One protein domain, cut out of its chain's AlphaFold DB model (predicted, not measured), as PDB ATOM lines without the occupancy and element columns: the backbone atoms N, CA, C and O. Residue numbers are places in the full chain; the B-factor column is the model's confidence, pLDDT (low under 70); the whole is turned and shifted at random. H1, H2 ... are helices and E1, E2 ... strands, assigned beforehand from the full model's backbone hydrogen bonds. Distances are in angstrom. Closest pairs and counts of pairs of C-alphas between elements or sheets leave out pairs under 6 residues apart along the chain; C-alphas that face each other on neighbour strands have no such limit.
ATOM      1  N   ALA A  17     -39.794  21.226  12.962       79.50
ATOM      2  CA  ALA A  17     -41.070  20.595  12.683       79.50
ATOM      3  C   ALA A  17     -41.077  19.121  13.132       79.50
ATOM      4  O   ALA A  17     -40.138  18.367  12.837       79.50
ATOM      5  N   PRO A  18     -42.156  18.663  13.798       83.62
ATOM      6  CA  PRO A  18     -42.288  17.266  14.175       83.62
ATOM      7  C   PRO A  18     -42.280  16.388  12.924       83.62
ATOM      8  O   PRO A  18     -42.851  16.741  11.891       83.62
ATOM      9  N   ARG A  19     -41.641  15.221  13.011       88.62
ATOM     10  CA  ARG A  19     -41.593  14.265  11.898       88.62
ATOM     11  C   ARG A  19     -42.751  13.292  11.973       88.62
ATOM     12  O   ARG A  19     -43.100  12.812  13.048       88.62
ATOM     13  N   CYS A  20     -43.306  12.968  10.813       90.25
ATOM     14  CA  CYS A  20     -44.325  11.944  10.691       90.25
ATOM     15  C   CYS A  20     -43.749  10.578  11.075       90.25
ATOM     16  O   CYS A  20     -42.782  10.122  10.476       90.25
ATOM     17  N   THR A  21     -44.370   9.883  12.021       89.50
ATOM     18  CA  THR A  21     -43.968   8.531  12.424       89.50
ATOM     19  C   THR A  21     -44.128   7.519  11.279       89.50
ATOM     20  O   THR A  21     -43.396   6.536  11.230       89.50
ATOM     21  N   ALA A  22     -45.031   7.767  10.322       89.00
ATOM     22  CA  ALA A  22     -45.295   6.856   9.205       89.00
ATOM     23  C   ALA A  22     -44.319   7.010   8.021       89.00
ATOM     24  O   ALA A  22     -43.857   6.005   7.485       89.00
ATOM     25  N   CYS A  23     -43.998   8.241   7.599       90.12
ATOM     26  CA  CYS A  23     -43.128   8.499   6.436       90.12
ATOM     27  C   CYS A  23     -41.794   9.182   6.776       90.12
ATOM     28  O   CYS A  23     -40.949   9.341   5.902       90.12
ATOM     29  N   SER A  24     -41.572   9.561   8.038       87.50
ATOM     30  CA  SER A  24     -40.396  10.310   8.514       87.50
ATOM     31  C   SER A  24     -40.198  11.705   7.903       87.50
ATOM     32  O   SER A  24     -39.186  12.348   8.181       87.50
ATOM     33  N   GLU A  25     -41.158  12.207   7.124       88.00
ATOM     34  CA  GLU A  25     -41.121  13.565   6.577       88.00
ATOM     35  C   GLU A  25     -41.467  14.619   7.643       88.00
ATOM     36  O   GLU A  25     -42.287  14.350   8.532       88.00
ATOM     37  N   PRO A  26     -40.850  15.815   7.585       86.44
ATOM     38  CA  PRO A  26     -41.187  16.922   8.472       86.44
ATOM     39  C   PRO A  26     -42.605  17.431   8.187       86.44
ATOM     40  O   PRO A  26     -42.983  17.662   7.040       86.44
ATOM     41  N   ILE A  27     -43.394  17.618   9.242       85.31
ATOM     42  CA  ILE A  27     -44.772  18.104   9.159       85.31
ATOM     43  C   ILE A  27     -44.760  19.621   9.349       85.31
ATOM     44  O   ILE A  27     -44.906  20.129  10.460       85.31
ATOM     45  N   VAL A  28     -44.556  20.353   8.255       84.06
ATOM     46  CA  VAL A  28     -44.501  21.821   8.259       84.06
ATOM     47  C   VAL A  28     -45.870  22.381   7.887       84.06
ATOM     48  O   VAL A  28     -46.329  22.178   6.767       84.06
ATOM     49  N   ALA A  29     -46.512  23.098   8.814       76.75
ATOM     50  CA  ALA A  29     -47.778  23.808   8.586       76.75
ATOM     51  C   ALA A  29     -48.891  22.960   7.917       76.75
ATOM     52  O   ALA A  29     -49.741  23.495   7.204       76.75
ATOM     53  N   ASP A  30     -48.898  21.641   8.143       78.25
ATOM     54  CA  ASP A  30     -49.884  20.731   7.556       78.25
ATOM     55  C   ASP A  30     -51.219  20.840   8.315       78.25
ATOM     56  O   ASP A  30     -51.282  20.475   9.493       78.25
ATOM     57  N   PRO A  31     -52.323  21.284   7.682       82.06
ATOM     58  CA  PRO A  31     -53.630  21.354   8.343       82.06
ATOM     59  C   PRO A  31     -54.194  19.964   8.679       82.06
ATOM     60  O   PRO A  31     -55.132  19.842   9.466       82.06
ATOM     61  N   GLY A  32     -53.638  18.912   8.070       85.12
ATOM     62  CA  GLY A  32     -53.943  17.519   8.365       85.12
ATOM     63  C   GLY A  32     -53.112  16.917   9.499       85.12
ATOM     64  O   GLY A  32     -53.304  15.735   9.797       85.12
ATOM     65  N   HIS A  33     -52.222  17.687  10.138       87.62
ATOM     66  CA  HIS A  33     -51.376  17.204  11.225       87.62
ATOM     67  C   HIS A  33     -52.228  16.656  12.366       87.62
ATOM     68  O   HIS A  33     -53.070  17.350  12.942       87.62
ATOM     69  N   ARG A  34     -52.000  15.390  12.712       88.56
ATOM     70  CA  ARG A  34     -52.601  14.758  13.883       88.56
ATOM     71  C   ARG A  34     -51.533  14.252  14.825       88.56
ATOM     72  O   ARG A  34     -50.483  13.766  14.417       88.56
ATOM     73  N   VAL A  35     -51.852  14.351  16.106       90.12
ATOM     74  CA  VAL A  35     -51.012  13.875  17.195       90.12
ATOM     75  C   VAL A  35     -51.795  12.804  17.929       90.12
ATOM     76  O   VAL A  35     -52.922  13.046  18.363       90.12
ATOM     77  N   VAL A  36     -51.209  11.618  18.032       90.00
ATOM     78  CA  VAL A  36     -51.764  10.502  18.793       90.00
ATOM     79  C   VAL A  36     -50.904  10.334  20.030       90.00
ATOM     80  O   VAL A  36     -49.680  10.371  19.959       90.00
ATOM     81  N   THR A  37     -51.555  10.214  21.179       91.81
ATOM     82  CA  THR A  37     -50.882   9.912  22.437       91.81
ATOM     83  C   THR A  37     -51.432   8.600  22.952       91.81
ATOM     84  O   THR A  37     -52.641   8.467  23.137       91.81
ATOM     85  N   GLU A  38     -50.546   7.642  23.166       91.50
ATOM     86  CA  GLU A  38     -50.877   6.316  23.665       91.50
ATOM     87  C   GLU A  38     -50.050   5.995  24.904       91.50
ATOM     88  O   GLU A  38     -49.002   6.591  25.156       91.50
ATOM     89  N   VAL A  39     -50.568   5.088  25.729       94.31
ATOM     90  CA  VAL A  39     -49.875   4.633  26.931       94.31
ATOM     91  C   VAL A  39     -49.420   3.205  26.688       94.31
ATOM     92  O   VAL A  39     -50.245   2.293  26.639       94.31
ATOM     93  N   VAL A  40     -48.111   3.019  26.552       91.62
ATOM     94  CA  VAL A  40     -47.465   1.723  26.331       91.62
ATOM     95  C   VAL A  40     -46.584   1.430  27.533       91.62
ATOM     96  O   VAL A  40     -45.736   2.237  27.895       91.62
ATOM     97  N   ASP A  41     -46.800   0.288  28.187       88.06
ATOM     98  CA  ASP A  41     -45.996  -0.151  29.340       88.06
ATOM     99  C   ASP A  41     -45.861   0.922  30.444       88.06
ATOM    100  O   ASP A  41     -44.784   1.234  30.941       88.06
ATOM    101  N   SER A  42     -46.980   1.552  30.817       92.19
ATOM    102  CA  SER A  42     -47.021   2.670  31.783       92.19
ATOM    103  C   SER A  42     -46.241   3.931  31.370       92.19
ATOM    104  O   SER A  42     -46.093   4.850  32.178       92.19
ATOM    105  N   ARG A  43     -45.778   4.018  30.118       92.19
ATOM    106  CA  ARG A  43     -45.142   5.198  29.531       92.19
ATOM    107  C   ARG A  43     -46.084   5.865  28.538       92.19
ATOM    108  O   ARG A  43     -46.741   5.202  27.747       92.19
ATOM    109  N   VAL A  44     -46.134   7.190  28.576       93.31
ATOM    110  CA  VAL A  44     -46.857   7.984  27.579       93.31
ATOM    111  C   VAL A  44     -45.951   8.179  26.366       93.31
ATOM    112  O   VAL A  44     -44.857   8.732  26.500       93.31
ATOM    113  N   GLU A  45     -46.405   7.732  25.199       92.00
ATOM    114  CA  GLU A  45     -45.746   7.943  23.913       92.00
ATOM    115  C   GLU A  45     -46.604   8.858  23.040       92.00
ATOM    116  O   GLU A  45     -47.825   8.715  22.960       92.00
ATOM    117  N   THR A  46     -45.960   9.830  22.398       90.00
ATOM    118  CA  THR A  46     -46.619  10.793  21.516       90.00
ATOM    119  C   THR A  46     -46.068  10.623  20.109       90.00
ATOM    120  O   THR A  46     -44.873  10.801  19.880       90.00
ATOM    121  N   ALA A  47     -46.943  10.281  19.168       90.38
ATOM    122  CA  ALA A  47     -46.623  10.095  17.762       90.38
ATOM    123  C   ALA A  47     -47.306  11.171  16.908       90.38
ATOM    124  O   ALA A  47     -48.462  11.541  17.140       90.38
ATOM    125  N   HIS A  48     -46.586  11.674  15.907       91.06
ATOM    126  CA  HIS A  48     -47.071  12.707  14.995       91.06
ATOM    127  C   HIS A  48     -47.320  12.103  13.614       91.06
ATOM    128  O   HIS A  48     -46.503  11.341  13.108       91.06
ATOM    129  N   PHE A  49     -48.425  12.475  12.975       90.25
ATOM    130  CA  PHE A  49     -48.821  11.960  11.667       90.25
ATOM    131  C   PHE A  49     -49.234  13.101  10.743       90.25
ATOM    132  O   PHE A  49     -49.987  13.990  11.144       90.25
ATOM    133  N   CYS A  50     -48.753  13.074   9.499       90.75
ATOM    134  CA  CYS A  50     -49.230  13.981   8.458       90.75
ATOM    135  C   CYS A  50     -50.615  13.550   7.956       90.75
ATOM    136  O   CYS A  50     -50.967  12.363   7.987       90.75
ATOM    137  N   GLY A  51     -51.393  14.506   7.444       85.00
ATOM    138  CA  GLY A  51     -52.742  14.243   6.944       85.00
ATOM    139  C   GLY A  51     -52.785  13.197   5.829       85.00
ATOM    140  O   GLY A  51     -53.714  12.388   5.779       85.00
ATOM    141  N   GLY A  52     -51.758  13.160   4.975       85.88
ATOM    142  CA  GLY A  52     -51.633  12.176   3.896       85.88
ATOM    143  C   GLY A  52     -51.539  10.731   4.400       85.88
ATOM    144  O   GLY A  52     -52.247   9.862   3.902       85.88
ATOM    145  N   CYS A  53     -50.727  10.469   5.428       83.75
ATOM    146  CA  CYS A  53     -50.595   9.122   5.990       83.75
ATOM    147  C   CYS A  53     -51.811   8.714   6.825       83.75
ATOM    148  O   CYS A  53     -52.202   7.550   6.803       83.75
ATOM    149  N   LEU A  54     -52.427   9.658   7.540       78.12
ATOM    150  CA  LEU A  54     -53.558   9.352   8.412       78.12
ATOM    151  C   LEU A  54     -54.857   9.099   7.629       78.12
ATOM    152  O   LEU A  54     -55.612   8.184   7.951       78.12
ATOM    153  N   SER A  55     -55.118   9.887   6.583       67.69
ATOM    154  CA  SER A  55     -56.299   9.702   5.722       67.69
ATOM    155  C   SER A  55     -56.225   8.437   4.862       67.69
ATOM    156  O   SER A  55     -57.262   7.926   4.444       67.69
ATOM    157  N   ALA A  56     -55.021   7.898   4.650       63.59
ATOM    158  CA  ALA A  56     -54.805   6.641   3.942       63.59
ATOM    159  C   ALA A  56     -55.104   5.383   4.785       63.59
ATOM    160  O   ALA A  56     -55.074   4.287   4.228       63.59
ATOM    161  N   GLY A  57     -55.416   5.523   6.083       56.81
ATOM    162  CA  GLY A  57     -55.945   4.442   6.925       56.81
ATOM    163  C   GLY A  57     -55.124   3.150   6.880       56.81
ATOM    164  O   GLY A  57     -55.681   2.093   6.578       56.81
TER     165      GLY A  57
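AT A GLANCE: This is residues 17 to 57 of the 58 residues of the protein "Homolog to small CPxCG-related zinc finger protein" of Natronomonas pharaonis (strain ATCC 35678 / DSM 2160 / CIP 103997 / JCM 8858 / NBRC 14720 / NCIMB 2260 / Gabara) (UniProt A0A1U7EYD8). A narrow hairpin of two strands, E1 and E2, makes the long axis; its turn end, residues 39 to 44, sticks out free, and at its other end a long loop, residues 17 to 33, and the short helix H1 gather. The printed part has 41 residues, under half of them in named elements, which follow each other as E1, E2, H1. The sheet, in the order E1 - E2, is antiparallel, and the class is mixed, helices and strands. The whole is only just compact, close to loose, with a radius of gyration of the C-alphas of 10.7 A and spans of 31 by 23 by 16 A.

IN THESE COORDINATES: Residues 17 to 33 hold no named element, from C-alpha 17 at (-41.070, 20.595, 12.683). Strand E1, residues 34 to 40, runs 18.7 A from C-alpha 34 at (-52.601, 14.758, 13.883). Strand E2, residues 43 to 49, runs 19.5 A. Helix H1, residues 51 to 55, spans 5.9 A and ends with C-alpha 55 at (-56.299, 9.702, 5.722).

HOW THE PARTS SIT: E1 and E2 are a hairpin of antiparallel neighbour strands, with 156 degrees between their directions. The C-alphas of Thr 37 and Thr 46 face each other at 4.4 A. N 34 and O 49, at 2.9 A, and N 43 and O 40, at 2.8 A, are within hydrogen-bond range. The closest C-alphas of E1 and H1 are those of Arg 34 and Gly 51, 7.0 A apart. In H1 every O i to N i+4 pair is within hydrogen-bond range.

THE WHOLE: The two C-alphas farthest apart are those of Ala 29 and Asp 41, at 31.7 A. The printed part has no cut. The links from E1 to E2 and from E2 to H1 are tight. The mean pLDDT of the printed part is 85.9; residues 55 to 57 are under 70.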